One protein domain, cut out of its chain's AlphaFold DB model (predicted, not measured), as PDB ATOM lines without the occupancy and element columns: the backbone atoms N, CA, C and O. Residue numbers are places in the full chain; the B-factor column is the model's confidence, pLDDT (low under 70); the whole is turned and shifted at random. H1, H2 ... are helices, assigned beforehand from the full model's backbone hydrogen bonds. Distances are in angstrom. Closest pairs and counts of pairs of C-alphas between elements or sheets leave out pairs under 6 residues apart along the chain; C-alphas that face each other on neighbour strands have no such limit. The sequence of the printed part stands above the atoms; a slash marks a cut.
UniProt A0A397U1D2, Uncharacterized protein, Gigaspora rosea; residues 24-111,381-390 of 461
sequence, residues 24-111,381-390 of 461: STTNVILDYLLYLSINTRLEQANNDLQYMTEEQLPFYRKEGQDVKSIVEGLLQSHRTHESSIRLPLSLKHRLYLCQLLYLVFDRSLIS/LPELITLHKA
ATOM      1  N   SER A  24      36.874  -4.043 -40.647       79.19
ATOM      2  CA  SER A  24      35.547  -3.537 -40.995       79.19
ATOM      3  C   SER A  24      35.658  -2.073 -41.410       79.19
ATOM      4  O   SER A  24      36.390  -1.307 -40.779       79.19
ATOM      5  N   THR A  25      34.880  -1.654 -42.409       79.81
ATOM      6  CA  THR A  25      34.727  -0.244 -42.795       79.81
ATOM      7  C   THR A  25      34.431   0.641 -41.580       79.81
ATOM      8  O   THR A  25      34.948   1.749 -41.480       79.81
ATOM      9  N   THR A  26      33.681   0.126 -40.599       81.00
ATOM     10  CA  THR A  26      33.425   0.808 -39.325       81.00
ATOM     11  C   THR A  26      34.712   1.086 -38.547       81.00
ATOM     12  O   THR A  26      34.887   2.197 -38.061       81.00
ATOM     13  N   ASN A  27      35.641   0.129 -38.463       83.06
ATOM     14  CA  ASN A  27      36.911   0.318 -37.751       83.06
ATOM     15  C   ASN A  27      37.788   1.365 -38.443       83.06
ATOM     16  O   ASN A  27      38.407   2.172 -37.758       83.06
ATOM     17  N   VAL A  28      37.798   1.386 -39.779       84.00
ATOM     18  CA  VAL A  28      38.546   2.381 -40.566       84.00
ATOM     19  C   VAL A  28      37.987   3.791 -40.346       84.00
ATOM     20  O   VAL A  28      38.745   4.730 -40.102       84.00
ATOM     21  N   ILE A  29      36.658   3.944 -40.388       83.44
ATOM     22  CA  ILE A  29      35.993   5.230 -40.136       83.44
ATOM     23  C   ILE A  29      36.257   5.691 -38.698       83.44
ATOM     24  O   ILE A  29      36.634   6.841 -38.482       83.44
ATOM     25  N   LEU A  30      36.100   4.802 -37.713       85.38
ATOM     26  CA  LEU A  30      36.345   5.121 -36.306       85.38
ATOM     27  C   LEU A  30      37.798   5.524 -36.044       85.38
ATOM     28  O   LEU A  30      38.031   6.487 -35.316       85.38
ATOM     29  N   ASP A  31      38.766   4.833 -36.650       85.88
ATOM     30  CA  ASP A  31      40.190   5.157 -36.523       85.88
ATOM     31  C   ASP A  31      40.485   6.580 -37.019       85.88
ATOM     32  O   ASP A  31      41.153   7.359 -36.334       85.88
ATOM     33  N   TYR A  32      39.902   6.957 -38.161       86.56
ATOM     34  CA  TYR A  32      40.030   8.302 -38.719       86.56
ATOM     35  C   TYR A  32      39.350   9.376 -37.858       86.56
ATOM     36  O   TYR A  32      39.966  10.401 -37.562       86.56
ATOM     37  N   LEU A  33      38.113   9.146 -37.406       88.25
ATOM     38  CA  LEU A  33      37.388  10.104 -36.561       88.25
ATOM     39  C   LEU A  33      38.097  10.329 -35.219       88.25
ATOM     40  O   LEU A  33      38.229  11.471 -34.771       88.25
ATOM     41  N   LEU A  34      38.598   9.260 -34.595       89.56
ATOM     42  CA  LEU A  34      39.370   9.361 -33.359       89.56
ATOM     43  C   LEU A  34      40.701  10.075 -33.591       89.56
ATOM     44  O   LEU A  34      41.068  10.927 -32.786       89.56
ATOM     45  N   TYR A  35      41.400   9.786 -34.693       90.31
ATOM     46  CA  TYR A  35      42.615  10.511 -35.064       90.31
ATOM     47  C   TYR A  35      42.360  12.013 -35.208       90.31
ATOM     48  O   TYR A  35      43.071  12.809 -34.596       90.31
ATOM     49  N   LEU A  36      41.339  12.416 -35.972       88.19
ATOM     50  CA  LEU A  36      40.990  13.829 -36.119       88.19
ATOM     51  C   LEU A  36      40.685  14.453 -34.758       88.19
ATOM     52  O   LEU A  36      41.272  15.472 -34.406       88.19
ATOM     53  N   SER A  37      39.844  13.797 -33.952       88.50
ATOM     54  CA  SER A  37      39.482  14.319 -32.636       88.50
ATOM     55  C   SER A  37      40.682  14.455 -31.698       88.50
ATOM     56  O   SER A  37      40.727  15.426 -30.948       88.50
ATOM     57  N   ILE A  38      41.635  13.521 -31.709       91.25
ATOM     58  CA  ILE A  38      42.855  13.605 -30.892       91.25
ATOM     59  C   ILE A  38      43.679  14.825 -31.304       91.25
ATOM     60  O   ILE A  38      44.050  15.620 -30.443       91.25
ATOM     61  N   ASN A  39      43.928  15.008 -32.604       90.75
ATOM     62  CA  ASN A  39      44.754  16.117 -33.083       90.75
ATOM     63  C   ASN A  39      44.104  17.476 -32.814       90.75
ATOM     64  O   ASN A  39      44.768  18.355 -32.276       90.75
ATOM     65  N   THR A  40      42.804  17.627 -33.083       89.06
ATOM     66  CA  THR A  40      42.078  18.870 -32.775       89.06
ATOM     67  C   THR A  40      42.124  19.191 -31.279       89.06
ATOM     68  O   THR A  40      42.284  20.345 -30.894       89.06
ATOM     69  N   ARG A  41      42.017  18.177 -30.408       89.44
ATOM     70  CA  ARG A  41      42.093  18.365 -28.949       89.44
ATOM     71  C   ARG A  41      43.491  18.724 -28.471       89.44
ATOM     72  O   ARG A  41      43.611  19.550 -27.576       89.44
ATOM     73  N   LEU A  42      44.524  18.120 -29.051       92.06
ATOM     74  CA  LEU A  42      45.913  18.471 -28.762       92.06
ATOM     75  C   LEU A  42      46.224  19.902 -29.210       92.06
ATOM     76  O   LEU A  42      46.816  20.651 -28.442       92.06
ATOM     77  N   GLU A  43      45.781  20.304 -30.401       90.06
ATOM     78  CA  GLU A  43      45.949  21.676 -30.887       90.06
ATOM     79  C   GLU A  43      45.225  22.678 -29.979       90.06
ATOM     80  O   GLU A  43      45.823  23.663 -29.549       90.06
ATOM     81  N   GLN A  44      43.974  22.390 -29.600       87.56
ATOM     82  CA  GLN A  44      43.227  23.220 -28.654       87.56
ATOM     83  C   GLN A  44      43.930  23.309 -27.293       87.56
ATOM     84  O   GLN A  44      44.075  24.403 -26.759       87.56
ATOM     85  N   ALA A  45      44.392  22.183 -26.744       89.56
ATOM     86  CA  ALA A  45      45.103  22.158 -25.470       89.56
ATOM     87  C   ALA A  45      46.404  22.970 -25.531       89.56
ATOM     88  O   ALA A  45      46.686  23.744 -24.621       89.56
ATOM     89  N   ASN A  46      47.167  22.844 -26.619       90.06
ATOM     90  CA  ASN A  46      48.378  23.630 -26.838       90.06
ATOM     91  C   ASN A  46      48.070  25.131 -26.877       90.06
ATOM     92  O   ASN A  46      48.732  25.920 -26.207       90.06
ATOM     93  N   ASN A  47      47.027  25.517 -27.608       86.44
ATOM     94  CA  ASN A  47      46.576  26.900 -27.670       86.44
ATOM     95  C   ASN A  47      46.156  27.407 -26.278       86.44
ATOM     96  O   ASN A  47      46.631  28.450 -25.838       86.44
ATOM     97  N   ASP A  48      45.347  26.651 -25.532       84.06
ATOM     98  CA  ASP A  48      44.887  27.012 -24.178       84.06
ATOM     99  C   ASP A  48      46.025  27.119 -23.146       84.06
ATOM    100  O   ASP A  48      45.879  27.789 -22.111       84.06
ATOM    101  N   LEU A  49      47.142  26.432 -23.393       86.06
ATOM    102  CA  LEU A  49      48.372  26.540 -22.612       86.06
ATOM    103  C   LEU A  49      49.185  27.784 -23.008       86.06
ATOM    104  O   LEU A  49      49.680  28.471 -22.118       86.06
ATOM    105  N   GLN A  50      49.267  28.119 -24.301       80.62
ATOM    106  CA  GLN A  50      49.986  29.301 -24.807       80.62
ATOM    107  C   GLN A  50      49.264  30.629 -24.512       80.62
ATOM    108  O   GLN A  50      49.901  31.608 -24.126       80.62
ATOM    109  N   TYR A  51      47.930  30.669 -24.612       68.25
ATOM    110  CA  TYR A  51      47.108  31.883 -24.462       68.25
ATOM    111  C   TYR A  51      47.150  32.544 -23.071       68.25
ATOM    112  O   TYR A  51      46.598  33.624 -22.885       68.25
ATOM    113  N   MET A  52      47.775  31.925 -22.069       54.22
ATOM    114  CA  MET A  52      47.965  32.547 -20.749       54.22
ATOM    115  C   MET A  52      49.340  33.199 -20.583       54.22
ATOM    116  O   MET A  52      49.584  33.835 -19.559       54.22
ATOM    117  N   THR A  53      50.238  33.028 -21.554       56.09
ATOM    118  CA  THR A  53      51.557  33.672 -21.586       56.09
ATOM    119  C   THR A  53      51.529  34.969 -22.401       56.09
ATOM    120  O   THR A  53      52.307  35.878 -22.124       56.09
ATOM    121  N   GLU A  54      50.593  35.097 -23.347       48.31
ATOM    122  CA  GLU A  54      50.427  36.271 -24.208       48.31
ATOM    123  C   GLU A  54      48.947  36.701 -24.236       48.31
ATOM    124  O   GLU A  54      48.067  35.884 -24.498       48.31
ATOM    125  N   GLU A  55      48.657  37.979 -23.951       45.19
ATOM    126  CA  GLU A  55      47.306  38.578 -23.932       45.19
ATOM    127  C   GLU A  55      46.672  38.664 -25.342       45.19
ATOM    128  O   GLU A  55      46.427  39.749 -25.871       45.19
ATOM    129  N   GLN A  56      46.400  37.533 -25.992       44.84
ATOM    130  CA  GLN A  56      45.691  37.494 -27.275       44.84
ATOM    131  C   GLN A  56      44.406  36.661 -27.190       44.84
ATOM    132  O   GLN A  56      44.325  35.662 -26.481       44.84
ATOM    133  N   LEU A  57      43.362  37.118 -27.891       47.00
ATOM    134  CA  LEU A  57      42.024  36.517 -27.868       47.00
ATOM    135  C   LEU A  57      42.025  35.076 -28.427       47.00
ATOM    136  O   LEU A  57      42.689  34.822 -29.436       47.00
ATOM    137  N   PRO A  58      41.209  34.160 -27.867       48.56
ATOM    138  CA  PRO A  58      41.125  32.783 -28.342       48.56
ATOM    139  C   PRO A  58      40.501  32.720 -29.743       48.56
ATOM    140  O   PRO A  58      39.320  33.028 -29.936       48.56
ATOM    141  N   PHE A  59      41.289  32.291 -30.730       44.84
ATOM    142  CA  PHE A  59      40.806  32.014 -32.080       44.84
ATOM    143  C   PHE A  59      40.226  30.594 -32.125       44.84
ATOM    144  O   PHE A  59      40.922  29.623 -32.408       44.84
ATOM    145  N   TYR A  60      38.933  30.454 -31.830       51.94
ATOM    146  CA  TYR A  60      38.228  29.184 -32.014       51.94
ATOM    147  C   TYR A  60      38.047  28.906 -33.515       51.94
ATOM    148  O   TYR A  60      37.180  29.502 -34.161       51.94
ATOM    149  N   ARG A  61      38.831  27.982 -34.089       50.12
ATOM    150  CA  ARG A  61      38.491  27.411 -35.404       50.12
ATOM    151  C   ARG A  61      37.234  26.551 -35.262       50.12
ATOM    152  O   ARG A  61      37.167  25.676 -34.409       50.12
ATOM    153  N   LYS A  62      36.245  26.784 -36.129       51.41
ATOM    154  CA  LYS A  62      34.990  26.008 -36.226       51.41
ATOM    155  C   LYS A  62      35.144  24.673 -36.977       51.41
ATOM    156  O   LYS A  62      34.145  24.040 -37.308       51.41
ATOM    157  N   GLU A  63      36.365  24.253 -37.290       49.34
ATOM    158  CA  GLU A  63      36.609  22.990 -37.989       49.34
ATOM    159  C   GLU A  63      36.460  21.813 -37.012       49.34
ATOM    160  O   GLU A  63      37.133  21.756 -35.986       49.34
ATOM    161  N   GLY A  64      35.560  20.872 -37.317       53.84
ATOM    162  CA  GLY A  64      35.407  19.621 -36.560       53.84
ATOM    163  C   GLY A  64      34.260  19.567 -35.543       53.84
ATOM    164  O   GLY A  64      34.174  18.588 -34.801       53.84
ATOM    165  N   GLN A  65      33.352  20.551 -35.516       58.72
ATOM    166  CA  GLN A  65      32.183  20.550 -34.617       58.72
ATOM    167  C   GLN A  65      31.312  19.282 -34.781       58.72
ATOM    168  O   GLN A  65      30.864  18.704 -33.789       58.72
ATOM    169  N   ASP A  66      31.143  18.810 -36.022       61.16
ATOM    170  CA  ASP A  66      30.345  17.618 -36.348       61.16
ATOM    171  C   ASP A  66      31.049  16.314 -35.940       61.16
ATOM    172  O   ASP A  66      30.417  15.385 -35.445       61.16
ATOM    173  N   VAL A  67      32.380  16.255 -36.061       68.19
ATOM    174  CA  VAL A  67      33.178  15.110 -35.587       68.19
ATOM    175  C   VAL A  67      33.183  15.060 -34.057       68.19
ATOM    176  O   VAL A  67      33.120  13.979 -33.472       68.19
ATOM    177  N   LYS A  68      33.200  16.224 -33.395       68.75
ATOM    178  CA  LYS A  68      33.216  16.330 -31.932       68.75
ATOM    179  C   LYS A  68      31.963  15.724 -31.300       68.75
ATOM    180  O   LYS A  68      32.103  14.971 -30.342       68.75
ATOM    181  N   SER A  69      30.774  15.994 -31.840       67.25
ATOM    182  CA  SER A  69      29.510  15.463 -31.305       67.25
ATOM    183  C   SER A  69      29.376  13.947 -31.500       67.25
ATOM    184  O   SER A  69      28.930  13.248 -30.590       67.25
ATOM    185  N   ILE A  70      29.836  13.420 -32.641       70.69
ATOM    186  CA  ILE A  70      29.865  11.975 -32.923       70.69
ATOM    187  C   ILE A  70      30.819  11.261 -31.962       70.69
ATOM    188  O   ILE A  70      30.451  10.263 -31.342       70.69
ATOM    189  N   VAL A  71      32.039  11.783 -31.807       76.75
ATOM    190  CA  VAL A  71      33.035  11.204 -30.896       76.75
ATOM    191  C   VAL A  71      32.588  11.343 -29.441       76.75
ATOM    192  O   VAL A  71      32.781  10.418 -28.663       76.75
ATOM    193  N   GLU A  72      31.931  12.438 -29.057       72.69
ATOM    194  CA  GLU A  72      31.369  12.602 -27.712       72.69
ATOM    195  C   GLU A  72      30.234  11.605 -27.437       72.69
ATOM    196  O   GLU A  72      30.223  10.973 -26.380       72.69
ATOM    197  N   GLY A  73      29.348  11.370 -28.411       70.88
ATOM    198  CA  GLY A  73      28.344  10.305 -28.343       70.88
ATOM    199  C   GLY A  73      28.971   8.915 -28.200       70.88
ATOM    200  O   GLY A  73      28.509   8.106 -27.396       70.88
ATOM    201  N   LEU A  74      30.071   8.653 -28.912       74.94
ATOM    202  CA  LEU A  74      30.810   7.393 -28.827       74.94
ATOM    203  C   LEU A  74      31.511   7.217 -27.472       74.94
ATOM    204  O   LEU A  74      31.413   6.153 -26.863       74.94
ATOM    205  N   LEU A  75      32.166   8.262 -26.966       72.44
ATOM    206  CA  LEU A  75      32.785   8.273 -25.639       72.44
ATOM    207  C   LEU A  75      31.738   8.072 -24.540       72.44
ATOM    208  O   LEU A  75      31.987   7.343 -23.579       72.44
ATOM    209  N   GLN A  76      30.561   8.682 -24.681       68.94
ATOM    210  CA  GLN A  76      29.469   8.522 -23.729       68.94
ATOM    211  C   GLN A  76      28.882   7.106 -23.777       68.94
ATOM    212  O   GLN A  76      28.702   6.494 -22.726       68.94
ATOM    213  N   SER A  77      28.664   6.555 -24.974       65.62
ATOM    214  CA  SER A  77      28.184   5.181 -25.160       65.62
ATOM    215  C   SER A  77      29.168   4.146 -24.616       65.62
ATOM    216  O   SER A  77      28.747   3.181 -23.986       65.62
ATOM    217  N   HIS A  78      30.474   4.343 -24.815       67.19
ATOM    218  CA  HIS A  78      31.508   3.434 -24.310       67.19
ATOM    219  C   HIS A  78      31.651   3.488 -22.777       67.19
ATOM    220  O   HIS A  78      32.135   2.546 -22.158       67.19
ATOM    221  N   ARG A  79      31.228   4.582 -22.130       63.44
ATOM    222  CA  ARG A  79      31.173   4.666 -20.661       63.44
ATOM    223  C   ARG A  79      29.963   3.940 -20.076       63.44
ATOM    224  O   ARG A  79      30.063   3.415 -18.972       63.44
ATOM    225  N   THR A  80      28.818   3.963 -20.762       56.03
ATOM    226  CA  THR A  80      27.556   3.397 -20.248       56.03
ATOM    227  C   THR A  80      27.339   1.945 -20.645       56.03
ATOM    228  O   THR A  80      26.672   1.209 -19.921       56.03
ATOM    229  N   HIS A  81      27.908   1.527 -21.771       52.72
ATOM    230  CA  HIS A  81      27.900   0.151 -22.221       52.72
ATOM    231  C   HIS A  81      29.335  -0.368 -22.192       52.72
ATOM    232  O   HIS A  81      30.165   0.051 -22.996       52.72
ATOM    233  N   GLU A  82      29.602  -1.346 -21.325       49.03
ATOM    234  CA  GLU A  82      30.637  -2.358 -21.566       49.03
ATOM    235  C   GLU A  82      30.190  -3.166 -22.796       49.03
ATOM    236  O   GLU A  82      29.810  -4.330 -22.723       49.03
ATOM    237  N   SER A  83      30.101  -2.518 -23.960       45.44
ATOM    238  CA  SER A  83      29.862  -3.240 -25.188       45.44
ATOM    239  C   SER A  83      31.111  -4.076 -25.390       45.44
ATOM    240  O   SER A  83      32.186  -3.529 -25.635       45.44
ATOM    241  N   SER A  84      30.949  -5.390 -25.274       46.69
ATOM    242  CA  SER A  84      31.917  -6.467 -25.505       46.69
ATOM    243  C   SER A  84      32.464  -6.486 -26.945       46.69
ATOM    244  O   SER A  84      32.888  -7.520 -27.457       46.69
ATOM    245  N   ILE A  85      32.432  -5.342 -27.631       52.03
ATOM    246  CA  ILE A  85      33.024  -5.100 -28.931       52.03
ATOM    247  C   ILE A  85      34.529  -5.151 -28.716       52.03
ATOM    248  O   ILE A  85      35.154  -4.230 -28.192       52.03
ATOM    249  N   ARG A  86      35.106  -6.281 -29.112       67.50
ATOM    250  CA  ARG A  86      36.544  -6.515 -29.146       67.50
ATOM    251  C   ARG A  86      37.161  -5.587 -30.199       67.50
ATOM    252  O   ARG A  86      37.325  -5.966 -31.355       67.50
ATOM    253  N   LEU A  87      37.430  -4.339 -29.817       75.81
ATOM    254  CA  LEU A  87      38.109  -3.376 -30.679       75.81
ATOM    255  C   LEU A  87      39.563  -3.824 -30.901       75.81
ATOM    256  O   LEU A  87      40.196  -4.312 -29.957       75.81
ATOM    257  N   PRO A  88      40.124  -3.628 -32.109       84.25
ATOM    258  CA  PRO A  88      41.557  -3.777 -32.330       84.25
ATOM    259  C   PRO A  88      42.361  -2.932 -31.334       84.25
ATOM    260  O   PRO A  88      41.945  -1.826 -30.976       84.25
ATOM    261  N   LEU A  89      43.531  -3.426 -30.916       83.50
ATOM    262  CA  LEU A  89      44.359  -2.782 -29.887       83.50
ATOM    263  C   LEU A  89      44.691  -1.317 -30.227       83.50
ATOM    264  O   LEU A  89      44.592  -0.448 -29.363       83.50
ATOM    265  N   SER A  90      45.008  -1.028 -31.493       85.00
ATOM    266  CA  SER A  90      45.281   0.330 -31.983       85.00
ATOM    267  C   SER A  90      44.081   1.267 -31.824       85.00
ATOM    268  O   SER A  90      44.231   2.405 -31.377       85.00
ATOM    269  N   LEU A  91      42.879   0.781 -32.132       86.88
ATOM    270  CA  LEU A  91      41.648   1.558 -32.034       86.88
ATOM    271  C   LEU A  91      41.259   1.793 -30.569       86.88
ATOM    272  O   LEU A  91      40.883   2.904 -30.199       86.88
ATOM    273  N   LYS A  92      41.439   0.776 -29.713       87.38
ATOM    274  CA  LYS A  92      41.279   0.891 -28.255       87.38
ATOM    275  C   LYS A  92      42.236   1.938 -27.674       87.38
ATOM    276  O   LYS A  92      41.828   2.756 -26.852       87.38
ATOM    277  N   HIS A  93      43.483   1.969 -28.150       89.06
ATOM    278  CA  HIS A  93      44.471   2.966 -27.744       89.06
ATOM    279  C   HIS A  93      44.020   4.393 -28.081       89.06
ATOM    280  O   HIS A  93      44.033   5.270 -27.217       89.06
ATOM    281  N   ARG A  94      43.576   4.626 -29.324       90.38
ATOM    282  CA  ARG A  94      43.055   5.933 -29.752       90.38
ATOM    283  C   ARG A  94      41.844   6.362 -28.946       90.38
ATOM    284  O   ARG A  94      41.744   7.524 -28.565       90.38
ATOM    285  N   LEU A  95      40.938   5.430 -28.672       90.44
ATOM    286  CA  LEU A  95      39.745   5.710 -27.894       90.44
ATOM    287  C   LEU A  95      40.095   6.211 -26.490       90.44
ATOM    288  O   LEU A  95      39.603   7.263 -26.083       90.44
ATOM    289  N   TYR A  96      40.978   5.509 -25.771       90.81
ATOM    290  CA  TYR A  96      41.379   5.942 -24.434       90.81
ATOM    291  C   TYR A  96      42.200   7.229 -24.447       90.81
ATOM    292  O   TYR A  96      41.958   8.085 -23.599       90.81
ATOM    293  N   LEU A  97      43.080   7.437 -25.431       92.00
ATOM    294  CA  LEU A  97      43.793   8.710 -25.557       92.00
ATOM    295  C   LEU A  97      42.818   9.873 -25.803       92.00
ATOM    296  O   LEU A  97      42.936  10.928 -25.185       92.00
ATOM    297  N   CYS A  98      41.816   9.673 -26.662       91.19
ATOM    298  CA  CYS A  98      40.763  10.656 -26.901       91.19
ATOM    299  C   CYS A  98      39.954  10.936 -25.623       91.19
ATOM    300  O   CYS A  98      39.709  12.095 -25.279       91.19
ATOM    301  N   GLN A  99      39.595   9.886 -24.876       89.62
ATOM    302  CA  GLN A  99      38.895  10.004 -23.599       89.62
ATOM    303  C   GLN A  99      39.732  10.747 -22.551       89.62
ATOM    304  O   GLN A  99      39.190  11.577 -21.821       89.62
ATOM    305  N   LEU A 100      41.035  10.472 -22.482       92.38
ATOM    306  CA  LEU A 100      41.967  11.133 -21.576       92.38
ATOM    307  C   LEU A 100      42.063  12.623 -21.902       92.38
ATOM    308  O   LEU A 100      41.876  13.450 -21.016       92.38
ATOM    309  N   LEU A 101      42.254  12.977 -23.177       91.69
ATOM    310  CA  LEU A 101      42.286  14.372 -23.624       91.69
ATOM    311  C   LEU A 101      40.980  15.109 -23.308       91.69
ATOM    312  O   LEU A 101      41.010  16.253 -22.861       91.69
ATOM    313  N   TYR A 102      39.834  14.452 -23.500       88.69
ATOM    314  CA  TYR A 102      38.535  15.012 -23.132       88.69
ATOM    315  C   TYR A 102      38.436  15.283 -21.627       88.69
ATOM    316  O   TYR A 102      38.081  16.384 -21.217       88.69
ATOM    317  N   LEU A 103      38.782  14.293 -20.800       88.44
ATOM    318  CA  LEU A 103      38.711  14.412 -19.344       88.44
ATOM    319  C   LEU A 103      39.747  15.387 -18.785       88.44
ATOM    320  O   LEU A 103      39.524  15.953 -17.719       88.44
ATOM    321  N   VAL A 104      40.876  15.593 -19.466       90.25
ATOM    322  CA  VAL A 104      41.932  16.498 -19.007       90.25
ATOM    323  C   VAL A 104      41.679  17.944 -19.433       90.25
ATOM    324  O   VAL A 104      41.703  18.826 -18.580       90.25
ATOM    325  N   PHE A 105      41.383  18.182 -20.712       87.56
ATOM    326  CA  PHE A 105      41.413  19.527 -21.295       87.56
ATOM    327  C   PHE A 105      40.030  20.102 -21.643       87.56
ATOM    328  O   PHE A 105      39.820  21.301 -21.504       87.56
ATOM    329  N   ASP A 106      39.045  19.285 -22.035       73.94
ATOM    330  CA  ASP A 106      37.751  19.769 -22.568       73.94
ATOM    331  C   ASP A 106      36.704  20.067 -21.476       73.94
ATOM    332  O   ASP A 106      35.501  19.871 -21.649       73.94
ATOM    333  N   ARG A 107      37.158  20.527 -20.304       65.81
ATOM    334  CA  ARG A 107      36.309  20.699 -19.111       65.81
ATOM    335  C   ARG A 107      35.448  21.960 -19.124       65.81
ATOM    336  O   ARG A 107      34.488  22.044 -18.361       65.81
ATOM    337  N   SER A 108      35.773  22.936 -19.970       52.06
ATOM    338  CA  SER A 108      35.103  24.242 -20.035       52.06
ATOM    339  C   SER A 108      33.801  24.229 -20.846       52.06
ATOM    340  O   SER A 108      32.905  25.025 -20.562       52.06
ATOM    341  N   LEU A 109      33.656  23.315 -21.812       47.72
ATOM    342  CA  LEU A 109      32.542  23.313 -22.773       47.72
ATOM    343  C   LEU A 109      31.312  22.508 -22.326       47.72
ATOM    344  O   LEU A 109      30.234  22.666 -22.899       47.72
ATOM    345  N   ILE A 110      31.423  21.712 -21.258       48.22
ATOM    346  CA  ILE A 110      30.308  20.906 -20.723       48.22
ATOM    347  C   ILE A 110      29.185  21.801 -20.152       48.22
ATOM    348  O   ILE A 110      28.030  21.389 -20.087       48.22
ATOM    349  N   SER A 111      29.486  23.055 -19.793       38.34
ATOM    350  CA  SER A 111      28.480  24.027 -19.333       38.34
ATOM    351  C   SER A 111      27.716  24.729 -20.472       38.34
ATOM    352  O   SER A 111      26.723  25.397 -20.205       38.34
ATOM    353  N   LEU A 381      49.505   6.336 -38.555       81.88
ATOM    354  CA  LEU A 381      48.561   7.172 -39.299       81.88
ATOM    355  C   LEU A 381      47.395   6.323 -39.861       81.88
ATOM    356  O   LEU A 381      47.675   5.265 -40.426       81.88
ATOM    357  N   PRO A 382      46.126   6.764 -39.733       81.94
ATOM    358  CA  PRO A 382      44.991   6.038 -40.296       81.94
ATOM    359  C   PRO A 382      45.134   5.793 -41.799       81.94
ATOM    360  O   PRO A 382      45.573   6.677 -42.544       81.94
ATOM    361  N   GLU A 383      44.684   4.623 -42.257       76.44
ATOM    362  CA  GLU A 383      44.779   4.200 -43.663       76.44
ATOM    363  C   GLU A 383      44.109   5.200 -44.622       76.44
ATOM    364  O   GLU A 383      44.661   5.533 -45.674       76.44
ATOM    365  N   LEU A 384      42.968   5.777 -44.223       72.12
ATOM    366  CA  LEU A 384      42.262   6.799 -45.006       72.12
ATOM    367  C   LEU A 384      43.123   8.036 -45.303       72.12
ATOM    368  O   LEU A 384      43.006   8.624 -46.375       72.12
ATOM    369  N   ILE A 385      44.034   8.409 -44.402       69.62
ATOM    370  CA  ILE A 385      44.936   9.549 -44.619       69.62
ATOM    371  C   ILE A 385      46.080   9.159 -45.542       69.62
ATOM    372  O   ILE A 385      46.501   9.961 -46.375       69.62
ATOM    373  N   THR A 386      46.585   7.930 -45.422       65.06
ATOM    374  CA  THR A 386      47.614   7.432 -46.342       65.06
ATOM    375  C   THR A 386      47.092   7.335 -47.775       65.06
ATOM    376  O   THR A 386      47.798   7.742 -48.692       65.06
ATOM    377  N   LEU A 387      45.831   6.927 -47.968       59.78
ATOM    378  CA  LEU A 387      45.160   6.936 -49.272       59.78
ATOM    379  C   LEU A 387      44.936   8.361 -49.792       59.78
ATOM    380  O   LEU A 387      45.230   8.635 -50.951       59.78
ATOM    381  N   HIS A 388      44.504   9.292 -48.937       58.16
ATOM    382  CA  HIS A 388      44.334  10.697 -49.323       58.16
ATOM    383  C   HIS A 388      45.659  11.354 -49.753       58.16
ATOM    384  O   HIS A 388      45.696  12.104 -50.723       58.16
ATOM    385  N   LYS A 389      46.769  11.051 -49.065       57.78
ATOM    386  CA  LYS A 389      48.111  11.549 -49.423       57.78
ATOM    387  C   LYS A 389      48.723  10.839 -50.634       57.78
ATOM    388  O   LYS A 389      49.527  11.439 -51.329       57.78
ATOM    389  N   ALA A 390      48.362   9.583 -50.897       54.50
ATOM    390  CA  ALA A 390      48.770   8.871 -52.111       54.50
ATOM    391  C   ALA A 390      47.947   9.298 -53.343       54.50
ATOM    392  O   ALA A 390      48.423   9.193 -54.471       54.50
TER     393      ALA A 390
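What this domain is: This is residues 24 to 111 and 381 to 390 of the 461 residues of an uncharacterized protein of Gigaspora rosea (UniProt A0A397U1D2). One long helix, H1, is the spine: H3 runs beside it the same way, H2 crosses it with its first part near residues 33 to 37, and the short H4 packs on it near residues 28 to 32, pointing away on the side opposite H3. Residues 52 to 57, beyond the last residue of H1, and residues 80 to 86, of which 80 belongs to H2, stick out from the body. The 98 printed residues hold four named helices, H1 to H4 in order, and no named strand: the class is all helix. The whole is flat, 47 by 39 by 21 A, and only just compact, close to loose, with a radius of gyration of the C-alphas of 14.9 A.

Where its parts are: H1, residues 25 to 50, begins at C-alpha 25 (34.727, -0.244, -42.795) and is 37.8 A long. H2 is residues 65 to 80, 22.8 A. H3 is residues 89 to 105, 24.1 A. H4, residues 383 to 390, ends at C-alpha 390 (48.770, 8.871, -52.111).

How they stand to each other: H1 is the hub, touching three helices. It touches H2, closest C-alphas Leu 33 and Val 67 at 6.6 A, only just about perpendicular at 73 degrees. H3 touches H1, Ile 38 and Cys 98 closest at 5.4 A between C-alphas, a shallow tilt of 30 degrees, the same way. H4 touches H1, about perpendicular at 79 degrees, closest C-alphas Tyr 32 and Leu 384 at 6.8 A. H2 and H3 are close but not clearly touching; H4 is apart from both. In H1, H2, H3 and H4 every O i to N i+4 pair is within hydrogen-bond range.

The domain as a whole: The farthest C-alphas, Glu 55 and Ser 84, are 47.6 A apart. Residues 112 to 380 are not printed; C-alphas 111 and 381 are 33.0 A apart across this cut. The link from H1 to H2 is long. Mean pLDDT of the printed part is 72.8, with residues 51 to 69, 76 to 86, 107 to 111 and 385 to 390 under 70.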